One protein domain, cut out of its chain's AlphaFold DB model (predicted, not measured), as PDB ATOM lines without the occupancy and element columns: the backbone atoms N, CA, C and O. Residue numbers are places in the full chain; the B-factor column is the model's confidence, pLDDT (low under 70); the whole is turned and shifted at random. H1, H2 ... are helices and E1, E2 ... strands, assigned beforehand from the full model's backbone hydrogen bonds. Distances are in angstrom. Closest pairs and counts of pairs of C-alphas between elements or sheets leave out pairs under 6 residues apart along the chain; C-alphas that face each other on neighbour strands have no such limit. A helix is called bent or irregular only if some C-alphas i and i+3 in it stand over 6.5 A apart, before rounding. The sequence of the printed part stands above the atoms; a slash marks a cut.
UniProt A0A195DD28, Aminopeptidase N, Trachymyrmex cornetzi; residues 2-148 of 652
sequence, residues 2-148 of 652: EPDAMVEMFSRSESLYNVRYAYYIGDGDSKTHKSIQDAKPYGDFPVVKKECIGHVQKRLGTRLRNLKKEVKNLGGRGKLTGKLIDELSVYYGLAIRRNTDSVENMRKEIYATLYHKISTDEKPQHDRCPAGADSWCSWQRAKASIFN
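What this domain is: This is residues 2 to 148 of the 652 residues of the protein "Aminopeptidase N" of Trachymyrmex cornetzi (UniProt A0A195DD28). The model has two lobes in a row: a small one, in which the two-strand sheet E1 E2 has H2 near it and H1 packs on H2, and a larger one of three helices, with H4 in the middle between H3 and H5. One residue joins the lobes, and H6 lies at the far end, after a long link, touching no helix. The printed part has 147 residues with six named helices and two named strands, in the order H1 E1 H2 E2 H3 H4 H5 H6; the sheet is parallel, and the class is mostly helix. The whole is loose, with a radius of gyration of the C-alphas of 21.3 A, and flat, spanning 64 by 44 by 22 A.

Where its parts are: E1 is residues 23 to 26 and E2 residues 48 to 51. Between them H2 takes residues 31 to 39, 12.1 A long. H1, residues 2 to 17, begins at C-alpha 2 (-58.498, 44.550, -9.029) and is 21.4 A long; it has a kink of 34 degrees near residue 11 and is irregular, but only just, with C-alphas 11 and 14 6.9 A apart. H3, residues 53 to 70, measures 25.9 A and begins at C-alpha 53 (-40.466, 41.766, -18.147). H4, residues 82 to 98, measures 24.7 A, and H5, residues 103 to 118, 23.1 A. H6, residues 138 to 148, measures 15.0 A and ends at C-alpha 148 (-11.113, 57.102, -30.772).

How they stand to each other: E1 and E2 are parallel at 34 degrees; N 50 and O 24 are within hydrogen-bond range at 2.8 A, N 24 and O 48 at 3.0 A. E1, H2 and E2 form a strand-helix-strand unit, two parallel neighbour strands with a helix between them in the chain, and its crossover is right-handed. The closest C-alphas of H2 and E2, those of His 33 and Lys 49, are 6.8 A apart. H1 and H2 touch, closest at the C-alphas of Pro 3 and Thr 32, 4.4 A, at a steep tilt of 44 degrees, the same way. H3 and H4 form a helical hairpin, at a shallow tilt of 32 degrees, opposite ways; their closest C-alphas, of Gln 57 and Gly 93, are 5.1 A apart. H4 and H5 form another, at 26 degrees, with Ala 95 and Glu 109 closest, their C-alphas 5.5 A apart. H3 and H5 are apart, and so are H5 and H6. Every O i to N i+4 pair is within hydrogen-bond range in H2, H3, H4, H5 and H6; in H1 10 of 12 are.

The domain as a whole: The C-alphas farthest apart, of Ser 15 and Glu 122, are 65.8 A apart. The printed part has no cut. The links H3 to H4, 11 residues, and H5 to H6, 19 residues, are long. Mean pLDDT of the printed part is 85.9; residues 28 to 29 and 145 to 148 are under 70.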
ATOM      1  N   GLU A   2     -59.299  44.599  -7.785       77.69
ATOM      2  CA  GLU A   2     -58.498  44.550  -9.029       77.69
ATOM      3  C   GLU A   2     -58.979  43.485 -10.048       77.69
ATOM      4  O   GLU A   2     -59.145  43.843 -11.214       77.69
ATOM      5  N   PRO A   3     -59.301  42.227  -9.660       83.75
ATOM      6  CA  PRO A   3     -59.829  41.240 -10.608       83.75
ATOM      7  C   PRO A   3     -61.172  41.650 -11.215       83.75
ATOM      8  O   PRO A   3     -61.362  41.536 -12.423       83.75
ATOM      9  N   ASP A   4     -62.072  42.175 -10.384       86.25
ATOM     10  CA  ASP A   4     -63.423  42.567 -10.795       86.25
ATOM     11  C   ASP A   4     -63.379  43.740 -11.780       86.25
ATOM     12  O   ASP A   4     -64.040  43.696 -12.813       86.25
ATOM     13  N   ALA A   5     -62.531  44.743 -11.517       88.00
ATOM     14  CA  ALA A   5     -62.333  45.875 -12.418       88.00
ATOM     15  C   ALA A   5     -61.785  45.432 -13.783       88.00
ATOM     16  O   ALA A   5     -62.257  45.895 -14.820       88.00
ATOM     17  N   MET A   6     -60.825  44.502 -13.800       88.81
ATOM     18  CA  MET A   6     -60.259  43.978 -15.045       88.81
ATOM     19  C   MET A   6     -61.269  43.148 -15.840       88.81
ATOM     20  O   MET A   6     -61.343  43.299 -17.059       88.81
ATOM     21  N   VAL A   7     -62.072  42.310 -15.177       89.94
ATOM     22  CA  VAL A   7     -63.179  41.589 -15.827       89.94
ATOM     23  C   VAL A   7     -64.161  42.577 -16.443       89.94
ATOM     24  O   VAL A   7     -64.501  42.453 -17.616       89.94
ATOM     25  N   GLU A   8     -64.564  43.596 -15.687       91.69
ATOM     26  CA  GLU A   8     -65.499  44.610 -16.164       91.69
ATOM     27  C   GLU A   8     -64.934  45.357 -17.385       91.69
ATOM     28  O   GLU A   8     -65.631  45.522 -18.382       91.69
ATOM     29  N   MET A   9     -63.657  45.756 -17.358       91.75
ATOM     30  CA  MET A   9     -62.983  46.394 -18.498       91.75
ATOM     31  C   MET A   9     -62.969  45.512 -19.751       91.75
ATOM     32  O   MET A   9     -63.226  46.013 -20.846       91.75
ATOM     33  N   PHE A  10     -62.692  44.215 -19.607       92.56
ATOM     34  CA  PHE A  10     -62.686  43.278 -20.730       92.56
ATOM     35  C   PHE A  10     -64.101  43.047 -21.280       92.56
ATOM     36  O   PHE A  10     -64.297  43.128 -22.489       92.56
ATOM     37  N   SER A  11     -65.101  42.841 -20.420       90.75
ATOM     38  CA  SER A  11     -66.490  42.592 -20.841       90.75
ATOM     39  C   SER A  11     -67.125  43.782 -21.566       90.75
ATOM     40  O   SER A  11     -67.953  43.606 -22.455       90.75
ATOM     41  N   ARG A  12     -66.745  45.012 -21.207       93.81
ATOM     42  CA  ARG A  12     -67.283  46.236 -21.823       93.81
ATOM     43  C   ARG A  12     -66.607  46.613 -23.140       93.81
ATOM     44  O   ARG A  12     -67.136  47.447 -23.869       93.81
ATOM     45  N   SER A  13     -65.416  46.085 -23.428       93.19
ATOM     46  CA  SER A  13     -64.596  46.597 -24.534       93.19
ATOM     47  C   SER A  13     -65.241  46.378 -25.902       93.19
ATOM     48  O   SER A  13     -65.090  47.205 -26.799       93.19
ATOM     49  N   GLU A  14     -65.981  45.282 -26.060       88.38
ATOM     50  CA  GLU A  14     -66.666  44.960 -27.308       88.38
ATOM     51  C   GLU A  14     -67.905  45.840 -27.506       88.38
ATOM     52  O   GLU A  14     -68.088  46.397 -28.583       88.38
ATOM     53  N   SER A  15     -68.711  46.058 -26.466       90.06
ATOM     54  CA  SER A  15     -69.919  46.883 -26.580       90.06
ATOM     55  C   SER A  15     -69.620  48.378 -26.697       90.06
ATOM     56  O   SER A  15     -70.302  49.077 -27.442       90.06
ATOM     57  N   LEU A  16     -68.607  48.875 -25.984       93.31
ATOM     58  CA  LEU A  16     -68.268  50.300 -25.977       93.31
ATOM     59  C   LEU A  16     -67.343  50.704 -27.125       93.31
ATOM     60  O   LEU A  16     -67.430  51.832 -27.606       93.31
ATOM     61  N   TYR A  17     -66.446  49.811 -27.549       92.56
ATOM     62  CA  TYR A  17     -65.361  50.159 -28.472       92.56
ATOM     63  C   TYR A  17     -65.204  49.181 -29.641       92.56
ATOM     64  O   TYR A  17     -64.327  49.391 -30.474       92.56
ATOM     65  N   ASN A  18     -66.030  48.132 -29.728       91.00
ATOM     66  CA  ASN A  18     -65.967  47.103 -30.772       91.00
ATOM     67  C   ASN A  18     -64.580  46.441 -30.905       91.00
ATOM     68  O   ASN A  18     -64.126  46.120 -32.005       91.00
ATOM     69  N   VAL A  19     -63.881  46.249 -29.777       92.31
ATOM     70  CA  VAL A  19     -62.565  45.588 -29.720       92.31
ATOM     71  C   VAL A  19     -62.550  44.442 -28.715       92.31
ATOM     72  O   VAL A  19     -63.185  44.503 -27.659       92.31
ATOM     73  N   ARG A  20     -61.752  43.414 -29.020       92.31
ATOM     74  CA  ARG A  20     -61.475  42.279 -28.129       92.31
ATOM     75  C   ARG A  20     -60.000  42.256 -27.756       92.31
ATOM     76  O   ARG A  20     -59.131  42.314 -28.629       92.31
ATOM     77  N   TYR A  21     -59.700  42.134 -26.470       92.75
ATOM     78  CA  TYR A  21     -58.324  42.016 -26.001       92.75
ATOM     79  C   TYR A  21     -57.847  40.562 -26.063       92.75
ATOM     80  O   TYR A  21     -58.290  39.714 -25.297       92.75
ATOM     81  N   ALA A  22     -56.892  40.277 -26.950       90.00
ATOM     82  CA  ALA A  22     -56.284  38.948 -27.074       90.00
ATOM     83  C   ALA A  22     -55.320  38.596 -25.930       90.00
ATOM     84  O   ALA A  22     -55.082  37.421 -25.653       90.00
ATOM     85  N   TYR A  23     -54.749  39.604 -25.264       89.88
ATOM     86  CA  TYR A  23     -53.689  39.405 -24.281       89.88
ATOM     87  C   TYR A  23     -53.944  40.185 -22.993       89.88
ATOM     88  O   TYR A  23     -54.281  41.366 -23.034       89.88
ATOM     89  N   TYR A  24     -53.694  39.540 -21.855       87.81
ATOM     90  CA  TYR A  24     -53.612  40.180 -20.541       87.81
ATOM     91  C   TYR A  24     -52.149  40.212 -20.087       87.81
ATOM     92  O   TYR A  24     -51.496  39.168 -20.058       87.81
ATOM     93  N   ILE A  25     -51.627  41.389 -19.738       85.44
ATOM     94  CA  ILE A  25     -50.260  41.547 -19.223       85.44
ATOM     95  C   ILE A  25     -50.327  41.674 -17.699       85.44
ATOM     96  O   ILE A  25     -50.969  42.593 -17.198       85.44
ATOM     97  N   GLY A  26     -49.657  40.783 -16.965       81.31
ATOM     98  CA  GLY A  26     -49.675  40.780 -15.493       81.31
ATOM     99  C   GLY A  26     -48.331  40.419 -14.851       81.31
ATOM    100  O   GLY A  26     -47.471  39.821 -15.500       81.31
ATOM    101  N   ASP A  27     -48.152  40.783 -13.573       72.31
ATOM    102  CA  ASP A  27     -46.960  40.471 -12.753       72.31
ATOM    103  C   ASP A  27     -47.197  39.227 -11.882       72.31
ATOM    104  O   ASP A  27     -47.399  39.322 -10.673       72.31
ATOM    105  N   GLY A  28     -47.194  38.037 -12.487       65.94
ATOM    106  CA  GLY A  28     -47.190  36.777 -11.734       65.94
ATOM    107  C   GLY A  28     -48.493  36.367 -11.039       65.94
ATOM    108  O   GLY A  28     -48.727  35.165 -10.940       65.94
ATOM    109  N   ASP A  29     -49.373  37.289 -10.633       66.44
ATOM    110  CA  ASP A  29     -50.669  36.928 -10.042       66.44
ATOM    111  C   ASP A  29     -51.595  36.333 -11.116       66.44
ATOM    112  O   ASP A  29     -51.888  36.936 -12.153       66.44
ATOM    113  N   SER A  30     -51.987  35.080 -10.912       71.50
ATOM    114  CA  SER A  30     -52.871  34.329 -11.800       71.50
ATOM    115  C   SER A  30     -54.347  34.520 -11.461       71.50
ATOM    116  O   SER A  30     -55.185  34.083 -12.246       71.50
ATOM    117  N   LYS A  31     -54.687  35.161 -10.333       84.38
ATOM    118  CA  LYS A  31     -56.082  35.339  -9.902       84.38
ATOM    119  C   LYS A  31     -56.861  36.236 -10.858       84.38
ATOM    120  O   LYS A  31     -57.898  35.812 -11.345       84.38
ATOM    121  N   THR A  32     -56.322  37.401 -11.214       86.44
ATOM    122  CA  THR A  32     -56.956  38.327 -12.171       86.44
ATOM    123  C   THR A  32     -57.144  37.693 -13.545       86.44
ATOM    124  O   THR A  32     -58.220  37.775 -14.129       86.44
ATOM    125  N   HIS A  33     -56.124  36.989 -14.045       88.19
ATOM    126  CA  HIS A  33     -56.239  36.281 -15.319       88.19
ATOM    127  C   HIS A  33     -57.301  35.179 -15.276       88.19
ATOM    128  O   HIS A  33     -58.089  35.056 -16.209       88.19
ATOM    129  N   LYS A  34     -57.338  34.407 -14.185       88.69
ATOM    130  CA  LYS A  34     -58.340  33.364 -13.979       88.69
ATOM    131  C   LYS A  34     -59.750  33.956 -13.927       88.69
ATOM    132  O   LYS A  34     -60.622  33.447 -14.610       88.69
ATOM    133  N   SER A  35     -59.954  35.074 -13.230       89.75
ATOM    134  CA  SER A  35     -61.242  35.780 -13.214       89.75
ATOM    135  C   SER A  35     -61.683  36.234 -14.611       89.75
ATOM    136  O   SER A  35     -62.856  36.102 -14.942       89.75
ATOM    137  N   ILE A  36     -60.756  36.702 -15.458       89.44
ATOM    138  CA  ILE A  36     -61.051  37.040 -16.864       89.44
ATOM    139  C   ILE A  36     -61.432  35.784 -17.665       89.44
ATOM    140  O   ILE A  36     -62.371  35.832 -18.455       89.44
ATOM    141  N   GLN A  37     -60.733  34.662 -17.468       88.94
ATOM    142  CA  GLN A  37     -61.058  33.399 -18.141       88.94
ATOM    143  C   GLN A  37     -62.424  32.851 -17.716       88.94
ATOM    144  O   GLN A  37     -63.212  32.451 -18.571       88.94
ATOM    145  N   ASP A  38     -62.712  32.867 -16.415       90.75
ATOM    146  CA  ASP A  38     -63.959  32.361 -15.842       90.75
ATOM    147  C   ASP A  38     -65.160  33.215 -16.289       90.75
ATOM    148  O   ASP A  38     -66.231  32.679 -16.569       90.75
ATOM    149  N   ALA A  39     -64.973  34.534 -16.426       89.94
ATOM    150  CA  ALA A  39     -66.012  35.459 -16.878       89.94
ATOM    151  C   ALA A  39     -66.340  35.357 -18.378       89.94
ATOM    152  O   ALA A  39     -67.385  35.853 -18.793       89.94
ATOM    153  N   LYS A  40     -65.463  34.740 -19.187       90.25
ATOM    154  CA  LYS A  40     -65.618  34.568 -20.645       90.25
ATOM    155  C   LYS A  40     -66.154  35.824 -21.365       90.25
ATOM    156  O   LYS A  40     -67.166  35.739 -22.063       90.25
ATOM    157  N   PRO A  41     -65.475  36.983 -21.254       89.31
ATOM    158  CA  PRO A  41     -65.975  38.264 -21.768       89.31
ATOM    159  C   PRO A  41     -66.250  38.263 -23.280       89.31
ATOM    160  O   PRO A  41     -67.038  39.071 -23.753       89.31
ATOM    161  N   TYR A  42     -65.624  37.349 -24.030       92.81
ATOM    162  CA  TYR A  42     -65.734  37.236 -25.488       92.81
ATOM    163  C   TYR A  42     -66.193  35.837 -25.948       92.81
ATOM    164  O   TYR A  42     -65.869  35.409 -27.058       92.81
ATOM    165  N   GLY A  43     -66.887  35.083 -25.085       86.75
ATOM    166  CA  GLY A  43     -67.332  33.717 -25.381       86.75
ATOM    167  C   GLY A  43     -66.163  32.738 -25.546       86.75
ATOM    168  O   GLY A  43     -65.406  32.514 -24.603       86.75
ATOM    169  N   ASP A  44     -66.017  32.164 -26.744       87.44
ATOM    170  CA  ASP A  44     -65.004  31.140 -27.056       87.44
ATOM    171  C   ASP A  44     -63.614  31.705 -27.389       87.44
ATOM    172  O   ASP A  44     -62.685  30.940 -27.637       87.44
ATOM    173  N   PHE A  45     -63.437  33.030 -27.410       88.94
ATOM    174  CA  PHE A  45     -62.140  33.648 -27.688       88.94
ATOM    175  C   PHE A  45     -61.282  33.739 -26.409       88.94
ATOM    176  O   PHE A  45     -61.588  34.549 -25.526       88.94
ATOM    177  N   PRO A  46     -60.199  32.941 -26.274       87.69
ATOM    178  CA  PRO A  46     -59.423  32.900 -25.043       87.69
ATOM    179  C   PRO A  46     -58.491  34.108 -24.932       87.69
ATOM    180  O   PRO A  46     -57.676  34.380 -25.815       87.69
ATOM    181  N   VAL A  47     -58.543  34.793 -23.792       89.12
ATOM    182  CA  VAL A  47     -57.522  35.781 -23.426       89.12
ATOM    183  C   VAL A  47     -56.263  35.029 -22.994       89.12
ATOM    184  O   VAL A  47     -56.330  34.159 -22.127       89.12
ATOM    185  N   VAL A  48     -55.105  35.369 -23.562       88.75
ATOM    186  CA  VAL A  48     -53.816  34.736 -23.232       88.75
ATOM    187  C   VAL A  48     -53.013  35.623 -22.280       88.75
ATOM    188  O   VAL A  48     -52.784  36.803 -22.556       88.75
ATOM    189  N   LYS A  49     -52.528  35.070 -21.163       87.38
ATOM    190  CA  LYS A  49     -51.627  35.804 -20.263       87.38
ATOM    191  C   LYS A  49     -50.233  35.951 -20.873       87.38
ATOM    192  O   LYS A  49     -49.607  34.966 -21.260       87.38
ATOM    193  N   LYS A  50     -49.713  37.175 -20.871       84.94
ATOM    194  CA  LYS A  50     -48.301  37.497 -21.089       84.94
ATOM    195  C   LYS A  50     -47.696  38.000 -19.779       84.94
ATOM    196  O   LYS A  50     -48.276  38.833 -19.089       84.94
ATOM    197  N   GLU A  51     -46.531  37.476 -19.422       82.69
ATOM    198  CA  GLU A  51     -45.805  37.932 -18.234       82.69
ATOM    199  C   GLU A  51     -45.073  39.239 -18.534       82.69
ATOM    200  O   GLU A  51     -44.488  39.405 -19.609       82.69
ATOM    201  N   CYS A  52     -45.067  40.168 -17.579       84.94
ATOM    202  CA  CYS A  52     -44.285  41.389 -17.727       84.94
ATOM    203  C   CYS A  52     -42.777  41.107 -17.570       84.94
ATOM    204  O   CYS A  52     -42.352  40.207 -16.838       84.94
ATOM    205  N   ILE A  53     -41.933  41.912 -18.225       83.06
ATOM    206  CA  ILE A  53     -40.466  41.766 -18.147       83.06
ATOM    207  C   ILE A  53     -39.979  41.884 -16.694       83.06
ATOM    208  O   ILE A  53     -39.060  41.174 -16.287       83.06
ATOM    209  N   GLY A  54     -40.629  42.734 -15.888       84.19
ATOM    210  CA  GLY A  54     -40.341  42.862 -14.458       84.19
ATOM    211  C   GLY A  54     -40.525  41.545 -13.700       84.19
ATOM    212  O   GLY A  54     -39.678  41.184 -12.883       84.19
ATOM    213  N   HIS A  55     -41.568  40.782 -14.025       84.00
ATOM    214  CA  HIS A  55     -41.814  39.470 -13.435       84.00
ATOM    215  C   HIS A  55     -40.747  38.451 -13.849       84.00
ATOM    216  O   HIS A  55     -40.200  37.723 -13.018       84.00
ATOM    217  N   VAL A  56     -40.400  38.428 -15.138       84.56
ATOM    218  CA  VAL A  56     -39.358  37.551 -15.693       84.56
ATOM    219  C   VAL A  56     -37.992  37.829 -15.043       84.56
ATOM    220  O   VAL A  56     -37.289  36.893 -14.656       84.56
ATOM    221  N   GLN A  57     -37.663  39.104 -14.826       89.25
ATOM    222  CA  GLN A  57     -36.483  39.555 -14.082       89.25
ATOM    223  C   GLN A  57     -36.499  39.071 -12.620       89.25
ATOM    224  O   GLN A  57     -35.519  38.481 -12.160       89.25
ATOM    225  N   LYS A  58     -37.611  39.252 -11.891       88.19
ATOM    226  CA  LYS A  58     -37.758  38.764 -10.503       88.19
ATOM    227  C   LYS A  58     -37.600  37.241 -10.419       88.19
ATOM    228  O   LYS A  58     -36.951  36.732  -9.504       88.19
ATOM    229  N   ARG A  59     -38.155  36.506 -11.388       89.88
ATOM    230  CA  ARG A  59     -38.113  35.036 -11.441       89.88
ATOM    231  C   ARG A  59     -36.687  34.498 -11.557       89.88
ATOM    232  O   ARG A  59     -36.379  33.507 -10.893       89.88
ATOM    233  N   LEU A  60     -35.820  35.139 -12.346       89.94
ATOM    234  CA  LEU A  60     -34.402  34.773 -12.416       89.94
ATOM    235  C   LEU A  60     -33.730  34.911 -11.044       89.94
ATOM    236  O   LEU A  60     -33.111  33.959 -10.571       89.94
ATOM    237  N   GLY A  61     -33.906  36.059 -10.383       91.88
ATOM    238  CA  GLY A  61     -33.339  36.308  -9.058       91.88
ATOM    239  C   GLY A  61     -33.794  35.275  -8.028       91.88
ATOM    240  O   GLY A  61     -32.970  34.694  -7.320       91.88
ATOM    241  N   THR A  62     -35.092  34.965  -7.995       92.44
ATOM    242  CA  THR A  62     -35.644  33.918  -7.120       92.44
ATOM    243  C   THR A  62     -35.028  32.549  -7.406       92.44
ATOM    244  O   THR A  62     -34.596  31.873  -6.474       92.44
ATOM    245  N   ARG A  63     -34.919  32.148  -8.680       93.06
ATOM    246  CA  ARG A  63     -34.304  30.864  -9.061       93.06
ATOM    247  C   ARG A  63     -32.839  30.778  -8.645       93.06
ATOM    248  O   ARG A  63     -32.441  29.763  -8.088       93.06
ATOM    249  N   LEU A  64     -32.057  31.838  -8.843       91.25
ATOM    250  CA  LEU A  64     -30.653  31.880  -8.422       91.25
ATOM    251  C   LEU A  64     -30.503  31.814  -6.896       91.25
ATOM    252  O   LEU A  64     -29.601  31.144  -6.394       91.25
ATOM    253  N   ARG A  65     -31.398  32.464  -6.140       92.44
ATOM    254  CA  ARG A  65     -31.407  32.377  -4.669       92.44
ATOM    255  C   ARG A  65     -31.781  30.979  -4.178       92.44
ATOM    256  O   ARG A  65     -31.188  30.529  -3.203       92.44
ATOM    257  N   ASN A  66     -32.720  30.300  -4.836       92.75
ATOM    258  CA  ASN A  66     -33.070  28.914  -4.512       92.75
ATOM    259  C   ASN A  66     -31.913  27.968  -4.842       92.75
ATOM    260  O   ASN A  66     -31.482  27.218  -3.972       92.75
ATOM    261  N   LEU A  67     -31.312  28.104  -6.027       90.69
ATOM    262  CA  LEU A  67     -30.146  27.319  -6.435       90.69
ATOM    263  C   LEU A  67     -28.977  27.482  -5.452       90.69
ATOM    264  O   LEU A  67     -28.332  26.510  -5.074       90.69
ATOM    265  N   LYS A  68     -28.740  28.709  -4.974       89.56
ATOM    266  CA  LYS A  68     -27.743  29.000  -3.935       89.56
ATOM    267  C   LYS A  68     -28.011  28.264  -2.615       89.56
ATOM    268  O   LYS A  68     -27.056  27.969  -1.903       89.56
ATOM    269  N   LYS A  69     -29.278  28.017  -2.262       87.38
ATOM    270  CA  LYS A  69     -29.664  27.270  -1.051       87.38
ATOM    271  C   LYS A  69     -29.540  25.759  -1.252       87.38
ATOM    272  O   LYS A  69     -29.119  25.070  -0.331       87.38
ATOM    273  N   GLU A  70     -29.910  25.265  -2.429       90.75
ATOM    274  CA  GLU A  70     -29.939  23.832  -2.751       90.75
ATOM    275  C   GLU A  70     -28.540  23.259  -3.023       90.75
ATOM    276  O   GLU A  70     -28.226  22.146  -2.604       90.75
ATOM    277  N   VAL A  71     -27.671  24.022  -3.693       90.25
ATOM    278  CA  VAL A  71     -26.336  23.565  -4.095       90.25
ATOM    279  C   VAL A  71     -25.291  23.973  -3.056       90.25
ATOM    280  O   VAL A  71     -24.954  25.153  -2.905       90.25
ATOM    281  N   LYS A  72     -24.713  22.980  -2.365       82.31
ATOM    282  CA  LYS A  72     -23.587  23.199  -1.441       82.31
ATOM    283  C   LYS A  72     -22.412  23.861  -2.177       82.31
ATOM    284  O   LYS A  72     -22.095  23.504  -3.305       82.31
ATOM    285  N   ASN A  73     -21.742  24.808  -1.515       82.12
ATOM    286  CA  ASN A  73     -20.572  25.556  -2.009       82.12
ATOM    287  C   ASN A  73     -20.800  26.565  -3.154       82.12
ATOM    288  O   ASN A  73     -19.810  27.116  -3.647       82.12
ATOM    289  N   LEU A  74     -22.048  26.871  -3.533       83.75
ATOM    290  CA  LEU A  74     -22.350  27.870  -4.573       83.75
ATOM    291  C   LEU A  74     -22.280  29.328  -4.065       83.75
ATOM    292  O   LEU A  74     -22.011  30.250  -4.833       83.75
ATOM    293  N   GLY A  75     -22.507  29.550  -2.767       81.00
ATOM    294  CA  GLY A  75     -22.425  30.867  -2.122       81.00
ATOM    295  C   GLY A  75     -21.074  31.144  -1.449       81.00
ATOM    296  O   GLY A  75     -20.352  30.216  -1.094       81.00
ATOM    297  N   GLY A  76     -20.745  32.425  -1.246       75.62
ATOM    298  CA  GLY A  76     -19.548  32.862  -0.510       75.62
ATOM    299  C   GLY A  76     -18.841  34.066  -1.142       75.62
ATOM    300  O   GLY A  76     -19.266  34.565  -2.186       75.62
ATOM    301  N   ARG A  77     -17.762  34.538  -0.501       70.44
ATOM    302  CA  ARG A  77     -16.878  35.587  -1.043       70.44
ATOM    303  C   ARG A  77     -16.237  35.073  -2.340       70.44
ATOM    304  O   ARG A  77     -15.750  33.949  -2.363       70.44
ATOM    305  N   GLY A  78     -16.308  35.858  -3.416       70.56
ATOM    306  CA  GLY A  78     -15.840  35.443  -4.748       70.56
ATOM    307  C   GLY A  78     -16.742  34.430  -5.475       70.56
ATOM    308  O   GLY A  78     -16.334  33.876  -6.487       70.56
ATOM    309  N   LYS A  79     -17.959  34.165  -4.973       82.44
ATOM    310  CA  LYS A  79     -18.944  33.250  -5.582       82.44
ATOM    311  C   LYS A  79     -20.309  33.939  -5.741       82.44
ATOM    312  O   LYS A  79     -20.394  35.164  -5.821       82.44
ATOM    313  N   LEU A  80     -21.408  33.178  -5.763       85.69
ATOM    314  CA  LEU A  80     -22.756  33.719  -5.934       85.69
ATOM    315  C   LEU A  80     -23.260  34.422  -4.652       85.69
ATOM    316  O   LEU A  80     -23.779  33.802  -3.713       85.69
ATOM    317  N   THR A  81     -23.101  35.745  -4.593       88.75
ATOM    318  CA  THR A  81     -23.589  36.599  -3.491       88.75
ATOM    319  C   THR A  81     -25.000  37.133  -3.760       88.75
ATOM    320  O   THR A  81     -25.480  37.092  -4.886       88.75
ATOM    321  N   GLY A  82     -25.693  37.629  -2.724       87.56
ATOM    322  CA  GLY A  82     -27.015  38.256  -2.900       87.56
ATOM    323  C   GLY A  82     -26.955  39.467  -3.835       87.56
ATOM    324  O   GLY A  82     -27.697  39.517  -4.808       87.56
ATOM    325  N   LYS A  83     -25.969  40.348  -3.612       88.81
ATOM    326  CA  LYS A  83     -25.687  41.506  -4.469       88.81
ATOM    327  C   LYS A  83     -25.460  41.105  -5.931       88.81
ATOM    328  O   LYS A  83     -26.062  41.693  -6.820       88.81
ATOM    329  N   LEU A  84     -24.659  40.061  -6.182       87.44
ATOM    330  CA  LEU A  84     -24.420  39.574  -7.544       87.44
ATOM    331  C   LEU A  84     -25.701  39.038  -8.204       87.44
ATOM    332  O   LEU A  84     -25.915  39.266  -9.389       87.44
ATOM    333  N   ILE A  85     -26.568  38.349  -7.455       90.12
ATOM    334  CA  ILE A  85     -27.858  37.867  -7.976       90.12
ATOM    335  C   ILE A  85     -28.770  39.038  -8.366       90.12
ATOM    336  O   ILE A  85     -29.435  38.977  -9.405       90.12
ATOM    337  N   ASP A  86     -28.803  40.096  -7.557       89.56
ATOM    338  CA  ASP A  86     -29.608  41.284  -7.841       89.56
ATOM    339  C   ASP A  86     -29.101  41.993  -9.106       89.56
ATOM    340  O   ASP A  86     -29.888  42.282 -10.008       89.56
ATOM    341  N   GLU A  87     -27.780  42.159  -9.239       87.50
ATOM    342  CA  GLU A  87     -27.144  42.702 -10.444       87.50
ATOM    343  C   GLU A  87     -27.444  41.851 -11.689       87.50
ATOM    344  O   GLU A  87     -27.896  42.385 -12.705       87.50
ATOM    345  N   LEU A  88     -27.261  40.526 -11.620       88.81
ATOM    346  CA  LEU A  88     -27.566  39.608 -12.727       88.81
ATOM    347  C   LEU A  88     -29.035  39.693 -13.154       88.81
ATOM    348  O   LEU A  88     -29.336  39.646 -14.346       88.81
ATOM    349  N   SER A  89     -29.949  39.860 -12.196       89.88
ATOM    350  CA  SER A  89     -31.377  40.015 -12.482       89.88
ATOM    351  C   SER A  89     -31.655  41.317 -13.240       89.88
ATOM    352  O   SER A  89     -32.410  41.313 -14.214       89.88
ATOM    353  N   VAL A  90     -31.018  42.426 -12.847       87.69
ATOM    354  CA  VAL A  90     -31.137  43.717 -13.546       87.69
ATOM    355  C   VAL A  90     -30.612  43.626 -14.976       87.69
ATOM    356  O   VAL A  90     -31.334  43.999 -15.904       87.69
ATOM    357  N   TYR A  91     -29.408  43.087 -15.174       86.94
ATOM    358  CA  TYR A  91     -28.822  42.937 -16.510       86.94
ATOM    359  C   TYR A  91     -29.649  42.018 -17.412       86.94
ATOM    360  O   TYR A  91     -29.877  42.345 -18.574       86.94
ATOM    361  N   TYR A  92     -30.178  40.919 -16.871       88.50
ATOM    362  CA  TYR A  92     -31.084  40.036 -17.601       88.50
ATOM    363  C   TYR A  92     -32.346  40.774 -18.071       88.50
ATOM    364  O   TYR A  92     -32.740  40.660 -19.230       88.50
ATOM    365  N   GLY A  93     -32.953  41.593 -17.205       88.50
ATOM    366  CA  GLY A  93     -34.087  42.435 -17.585       88.50
ATOM    367  C   GLY A  93     -33.733  43.483 -18.647       88.50
ATOM    368  O   GLY A  93     -34.537  43.738 -19.542       88.50
ATOM    369  N   LEU A  94     -32.546  44.095 -18.574       86.69
ATOM    370  CA  LEU A  94     -32.062  45.054 -19.579       86.69
ATOM    371  C   LEU A  94     -31.844  44.400 -20.946       86.69
ATOM    372  O   LEU A  94     -32.316  44.944 -21.941       86.69
ATOM    373  N   ALA A  95     -31.216  43.224 -20.987       87.62
ATOM    374  CA  ALA A  95     -30.985  42.474 -22.221       87.62
ATOM    375  C   ALA A  95     -32.302  42.127 -22.939       87.62
ATOM    376  O   ALA A  95     -32.390  42.221 -24.161       87.62
ATOM    377  N   ILE A  96     -33.357  41.796 -22.185       88.06
ATOM    378  CA  ILE A  96     -34.693  41.556 -22.748       88.06
ATOM    379  C   ILE A  96     -35.301  42.849 -23.308       88.06
ATOM    380  O   ILE A  96     -35.825  42.845 -24.419       88.06
ATOM    381  N   ARG A  97     -35.230  43.966 -22.566       87.62
ATOM    382  CA  ARG A  97     -35.814  45.254 -22.995       87.62
ATOM    383  C   ARG A  97     -35.139  45.838 -24.238       87.62
ATOM    384  O   ARG A  97     -35.809  46.515 -25.006       87.62
ATOM    385  N   ARG A  98     -33.835  45.610 -24.412       85.88
ATOM    386  CA  ARG A  98     -33.044  46.160 -25.526       85.88
ATOM    387  C   ARG A  98     -33.159  45.371 -26.828       85.88
ATOM    388  O   ARG A  98     -32.827  45.916 -27.868       85.88
ATOM    389  N   ASN A  99     -33.629  44.125 -26.769       88.38
ATOM    390  CA  ASN A  99     -33.683  43.215 -27.919       88.38
ATOM    391  C   ASN A  99     -35.077  42.585 -28.058       88.38
ATOM    392  O   ASN A  99     -35.210  41.367 -28.197       88.38
ATOM    393  N   THR A 100     -36.138  43.389 -27.947       85.19
ATOM    394  CA  THR A 100     -37.532  42.907 -28.012       85.19
ATOM    395  C   THR A 100     -37.917  42.343 -29.381       85.19
ATOM    396  O   THR A 100     -38.886  41.595 -29.487       85.19
ATOM    397  N   ASP A 101     -37.145  42.676 -30.409       89.62
ATOM    398  CA  ASP A 101     -37.287  42.298 -31.810       89.62
ATOM    399  C   ASP A 101     -36.491  41.037 -32.196       89.62
ATOM    400  O   ASP A 101     -36.762  40.438 -33.236       89.62
ATOM    401  N   SER A 102     -35.534  40.590 -31.369       90.31
ATOM    402  CA  SER A 102     -34.655  39.460 -31.696       90.31
ATOM    403  C   SER A 102     -34.309  38.597 -30.484       90.31
ATOM    404  O   SER A 102     -33.499  38.958 -29.627       90.31
ATOM    405  N   VAL A 103     -34.860  37.378 -30.466       87.19
ATOM    406  CA  VAL A 103     -34.555  36.355 -29.449       87.19
ATOM    407  C   VAL A 103     -33.071  35.978 -29.462       87.19
ATOM    408  O   VAL A 103     -32.483  35.734 -28.407       87.19
ATOM    409  N   GLU A 104     -32.441  35.961 -30.637       89.25
ATOM    410  CA  GLU A 104     -31.024  35.619 -30.763       89.25
ATOM    411  C   GLU A 104     -30.122  36.715 -30.178       89.25
ATOM    412  O   GLU A 104     -29.193  36.415 -29.429       89.25
ATOM    413  N   ASN A 105     -30.423  37.991 -30.435       87.00
ATOM    414  CA  ASN A 105     -29.663  39.097 -29.840       87.00
ATOM    415  C   ASN A 105     -29.887  39.177 -28.326       87.00
ATOM    416  O   ASN A 105     -28.931  39.337 -27.567       87.00
ATOM    417  N   MET A 106     -31.125  38.946 -27.881       89.75
ATOM    418  CA  MET A 106     -31.461  38.828 -26.465       89.75
ATOM    419  C   MET A 106     -30.620  37.743 -25.786       89.75
ATOM    420  O   MET A 106     -30.004  37.989 -24.747       89.75
ATOM    421  N   ARG A 107     -30.525  36.554 -26.397       88.50
ATOM    422  CA  ARG A 107     -29.674  35.465 -25.908       88.50
ATOM    423  C   ARG A 107     -28.212  35.908 -25.832       88.50
ATOM    424  O   ARG A 107     -27.586  35.710 -24.790       88.50
ATOM    425  N   LYS A 108     -27.669  36.517 -26.888       88.56
ATOM    426  CA  LYS A 108     -26.275  36.990 -26.916       88.56
ATOM    427  C   LYS A 108     -25.974  37.976 -25.784       88.56
ATOM    428  O   LYS A 108     -24.991  37.769 -25.074       88.56
ATOM    429  N   GLU A 109     -26.822  38.980 -25.552       88.25
ATOM    430  CA  GLU A 109     -26.604  39.981 -24.491       88.25
ATOM    431  C   GLU A 109     -26.773  39.385 -23.076       88.25
ATOM    432  O   GLU A 109     -26.019  39.723 -22.155       88.25
ATOM    433  N   ILE A 110     -27.677  38.413 -22.900       89.81
ATOM    434  CA  ILE A 110     -27.785  37.648 -21.645       89.81
ATOM    435  C   ILE A 110     -26.479  36.892 -21.361       89.81
ATOM    436  O   ILE A 110     -25.951  36.962 -20.250       89.81
ATOM    437  N   TYR A 111     -25.920  36.195 -22.354       89.38
ATOM    438  CA  TYR A 111     -24.642  35.497 -22.184       89.38
ATOM    439  C   TYR A 111     -23.477  36.469 -21.976       89.38
ATOM    440  O   TYR A 111     -22.610  36.192 -21.153       89.38
ATOM    441  N   ALA A 112     -23.461  37.619 -22.650       89.81
ATOM    442  CA  ALA A 112     -22.449  38.653 -22.436       89.81
ATOM    443  C   ALA A 112     -22.370  39.092 -20.966       89.81
ATOM    444  O   ALA A 112     -21.279  39.247 -20.423       89.81
ATOM    445  N   THR A 113     -23.525  39.214 -20.305       88.00
ATOM    446  CA  THR A 113     -23.611  39.515 -18.870       88.00
ATOM    447  C   THR A 113     -22.897  38.460 -18.023       88.00
ATOM    448  O   THR A 113     -22.135  38.804 -17.119       88.00
ATOM    449  N   LEU A 114     -23.120  37.173 -18.314       86.56
ATOM    450  CA  LEU A 114     -22.492  36.074 -17.578       86.56
ATOM    451  C   LEU A 114     -20.968  36.103 -17.729       86.56
ATOM    452  O   LEU A 114     -20.269  36.089 -16.721       86.56
ATOM    453  N   TYR A 115     -20.473  36.193 -18.968       87.94
ATOM    454  CA  TYR A 115     -19.036  36.231 -19.271       87.94
ATOM    455  C   TYR A 115     -18.358  37.455 -18.638       87.94
ATOM    456  O   TYR A 115     -17.311  37.330 -18.012       87.94
ATOM    457  N   HIS A 116     -19.016  38.616 -18.672       88.50
ATOM    458  CA  HIS A 116     -18.538  39.812 -17.985       88.50
ATOM    459  C   HIS A 116     -18.402  39.614 -16.469       88.50
ATOM    460  O   HIS A 116     -17.431  40.076 -15.880       88.50
ATOM    461  N   LYS A 117     -19.357  38.928 -15.821       85.50
ATOM    462  CA  LYS A 117     -19.344  38.720 -14.362       85.50
ATOM    463  C   LYS A 117     -18.379  37.635 -13.884       85.50
ATOM    464  O   LYS A 117     -18.018  37.661 -12.712       85.50
ATOM    465  N   ILE A 118     -17.979  36.704 -14.748       84.94
ATOM    466  CA  ILE A 118     -16.943  35.699 -14.441       84.94
ATOM    467  C   ILE A 118     -15.536  36.138 -14.874       84.94
ATOM    468  O   ILE A 118     -14.576  35.417 -14.617       84.94
ATOM    469  N   SER A 119     -15.421  37.291 -15.538       84.38
ATOM    470  CA  SER A 119     -14.153  37.888 -15.953       84.38
ATOM    471  C   SER A 119     -13.295  38.258 -14.740       84.38
ATOM    472  O   SER A 119     -13.811  38.809 -13.766       84.38
ATOM    473  N   THR A 120     -11.988  38.010 -14.826       82.62
ATOM    474  CA  THR A 120     -10.976  38.508 -13.875       82.62
ATOM    475  C   THR A 120      -9.862  39.221 -14.635       82.62
ATOM    476  O   THR A 120      -9.805  39.121 -15.863       82.62
ATOM    477  N   ASP A 121      -8.976  39.921 -13.928       78.06
ATOM    478  CA  ASP A 121      -7.854  40.628 -14.556       78.06
ATOM    479  C   ASP A 121      -6.871  39.650 -15.226       78.06
ATOM    480  O   ASP A 121      -6.357  39.929 -16.307       78.06
ATOM    481  N   GLU A 122      -6.680  38.451 -14.663       82.81
ATOM    482  CA  GLU A 122      -5.833  37.403 -15.255       82.81
ATOM    483  C   GLU A 122      -6.503  36.681 -16.435       82.81
ATOM    484  O   GLU A 122      -5.823  36.067 -17.261       82.81
ATOM    485  N   LYS A 123      -7.841  36.695 -16.506       82.81
ATOM    486  CA  LYS A 123      -8.637  36.037 -17.557       82.81
ATOM    487  C   LYS A 123      -9.791  36.943 -18.002       82.81
ATOM    488  O   LYS A 123     -10.945  36.678 -17.642       82.81
ATOM    489  N   PRO A 124      -9.506  37.989 -18.798       84.94
ATOM    490  CA  PRO A 124     -10.525  38.927 -19.249       84.94
ATOM    491  C   PRO A 124     -11.502  38.259 -20.230       84.94
ATOM    492  O   PRO A 124     -11.095  37.570 -21.161       84.94
ATOM    493  N   GLN A 125     -12.808  38.469 -20.040       88.50
ATOM    494  CA  GLN A 125     -13.881  37.876 -20.856       88.50
ATOM    495  C   GLN A 125     -14.887  38.931 -21.342       88.50
ATOM    496  O   GLN A 125     -16.106  38.782 -21.222       88.50
ATOM    497  N   HIS A 126     -14.374  40.030 -21.892       89.00
ATOM    498  CA  HIS A 126     -15.182  41.178 -22.315       89.00
ATOM    499  C   HIS A 126     -15.588  41.164 -23.795       89.00
ATOM    500  O   HIS A 126     -16.383  42.005 -24.211       89.00
ATOM    501  N   ASP A 127     -15.124  40.197 -24.589       84.62
ATOM    502  CA  ASP A 127     -15.353  40.157 -26.046       84.62
ATOM    503  C   ASP A 127     -16.825  40.026 -26.448       84.62
ATOM    504  O   ASP A 127     -17.214  40.423 -27.542       84.62
ATOM    505  N   ARG A 128     -17.659  39.472 -25.561       87.12
ATOM    506  CA  ARG A 128     -19.102  39.318 -25.800       87.12
ATOM    507  C   ARG A 128     -19.911  40.544 -25.393       87.12
ATOM    508  O   ARG A 128     -21.090  40.621 -25.726       87.12
ATOM    509  N   CYS A 129     -19.317  41.472 -24.647       87.56
ATOM    510  CA  CYS A 129     -19.979  42.715 -24.289       87.56
ATOM    511  C   CYS A 129     -20.199  43.580 -25.540       87.56
ATOM    512  O   CYS A 129     -19.383  43.526 -26.461       87.56
ATOM    513  N   PRO A 130     -21.256  44.413 -25.575       83.38
ATOM    514  CA  PRO A 130     -21.432  45.386 -26.651       83.38
ATOM    515  C   PRO A 130     -20.169  46.239 -26.818       83.38
ATOM    516  O   PRO A 130     -19.602  46.683 -25.823       83.38
ATOM    517  N   ALA A 131     -19.712  46.449 -28.050       82.88
ATOM    518  CA  ALA A 131     -18.572  47.320 -28.330       82.88
ATOM    519  C   ALA A 131     -19.007  48.795 -28.390       82.88
ATOM    520  O   ALA A 131     -20.181  49.089 -28.615       82.88
ATOM    521  N   GLY A 132     -18.055  49.717 -28.235       79.31
ATOM    522  CA  GLY A 132     -18.286  51.155 -28.408       79.31
ATOM    523  C   GLY A 132     -18.406  51.948 -27.103       79.31
ATOM    524  O   GLY A 132     -18.458  51.388 -26.007       79.31
ATOM    525  N   ALA A 133     -18.436  53.277 -27.237       78.44
ATOM    526  CA  ALA A 133     -18.459  54.216 -26.112       78.44
ATOM    527  C   ALA A 133     -19.746  54.122 -25.270       78.44
ATOM    528  O   ALA A 133     -19.702  54.333 -24.059       78.44
ATOM    529  N   ASP A 134     -20.859  53.705 -25.879       80.19
ATOM    530  CA  ASP A 134     -22.151  53.512 -25.204       80.19
ATOM    531  C   ASP A 134     -22.286  52.135 -24.533       80.19
ATOM    532  O   ASP A 134     -23.341  51.782 -23.995       80.19
ATOM    533  N   SER A 135     -21.222  51.323 -24.554       83.62
ATOM    534  CA  SER A 135     -21.236  50.016 -23.911       83.62
ATOM    535  C   SER A 135     -21.474  50.137 -22.407       83.62
ATOM    536  O   SER A 135     -20.907  50.980 -21.712       83.62
ATOM    537  N   TRP A 136     -22.267  49.227 -21.848       83.06
ATOM    538  CA  TRP A 136     -22.364  49.096 -20.394       83.06
ATOM    539  C   TRP A 136     -21.106  48.454 -19.782       83.06
ATOM    540  O   TRP A 136     -20.919  48.514 -18.568       83.06
ATOM    541  N   CYS A 137     -20.240  47.848 -20.600       86.25
ATOM    542  CA  CYS A 137     -18.975  47.272 -20.168       86.25
ATOM    543  C   CYS A 137     -17.880  48.343 -20.162       86.25
ATOM    544  O   CYS A 137     -17.491  48.855 -21.212       86.25
ATOM    545  N   SER A 138     -17.340  48.638 -18.977       83.75
ATOM    546  CA  SER A 138     -16.243  49.597 -18.794       83.75
ATOM    547  C   SER A 138     -15.031  49.285 -19.672       83.75
ATOM    548  O   SER A 138     -14.492  50.201 -20.280       83.75
ATOM    549  N   TRP A 139     -14.653  48.009 -19.800       85.19
ATOM    550  CA  TRP A 139     -13.539  47.582 -20.650       85.19
ATOM    551  C   TRP A 139     -13.778  47.893 -22.132       85.19
ATOM    552  O   TRP A 139     -12.905  48.443 -22.790       85.19
ATOM    553  N   GLN A 140     -14.977  47.610 -22.657       85.56
ATOM    554  CA  GLN A 140     -15.310  47.921 -24.054       85.56
ATOM    555  C   GLN A 140     -15.395  49.428 -24.304       85.56
ATOM    556  O   GLN A 140     -14.964  49.893 -25.359       85.56
ATOM    557  N   ARG A 141     -15.893  50.203 -23.329       84.56
ATOM    558  CA  ARG A 141     -15.856  51.670 -23.404       84.56
ATOM    559  C   ARG A 141     -14.433  52.200 -23.425       84.56
ATOM    560  O   ARG A 141     -14.129  53.026 -24.272       84.56
ATOM    561  N   ALA A 142     -13.576  51.707 -22.531       77.94
ATOM    562  CA  ALA A 142     -12.171  52.094 -22.468       77.94
ATOM    563  C   ALA A 142     -11.440  51.722 -23.764       77.94
ATOM    564  O   ALA A 142     -10.732  52.536 -24.340       77.94
ATOM    565  N   LYS A 143     -11.682  50.519 -24.293       78.94
ATOM    566  CA  LYS A 143     -11.171  50.106 -25.602       78.94
ATOM    567  C   LYS A 143     -11.627  51.063 -26.706       78.94
ATOM    568  O   LYS A 143     -10.808  51.517 -27.494       78.94
ATOM    569  N   ALA A 144     -12.914  51.404 -26.751       76.00
ATOM    570  CA  ALA A 144     -13.451  52.329 -27.745       76.00
ATOM    571  C   ALA A 144     -12.902  53.757 -27.590       76.00
ATOM    572  O   ALA A 144     -12.610  54.393 -28.597       76.00
ATOM    573  N   SER A 145     -12.722  54.251 -26.361       69.00
ATOM    574  CA  SER A 145     -12.111  55.561 -26.123       69.00
ATOM    575  C   SER A 145     -10.643  55.578 -26.535       69.00
ATOM    576  O   SER A 145     -10.214  56.547 -27.145       69.00
ATOM    577  N   ILE A 146      -9.899  54.494 -26.289       65.94
ATOM    578  CA  ILE A 146      -8.493  54.360 -26.700       65.94
ATOM    579  C   ILE A 146      -8.348  54.459 -28.223       65.94
ATOM    580  O   ILE A 146      -7.489  55.187 -28.708       65.94
ATOM    581  N   PHE A 147      -9.197  53.763 -28.986       62.47
ATOM    582  CA  PHE A 147      -9.139  53.802 -30.454       62.47
ATOM    583  C   PHE A 147      -9.721  55.084 -31.068       62.47
ATOM    584  O   PHE A 147      -9.425  55.380 -32.225       62.47
ATOM    585  N   ASN A 148     -10.531  55.836 -30.319       64.38
ATOM    586  CA  ASN A 148     -11.113  57.102 -30.772       64.38
ATOM    587  C   ASN A 148     -10.309  58.338 -30.334       64.38
ATOM    588  O   ASN A 148     -10.590  59.432 -30.822       64.38
TER     589      ASN A 148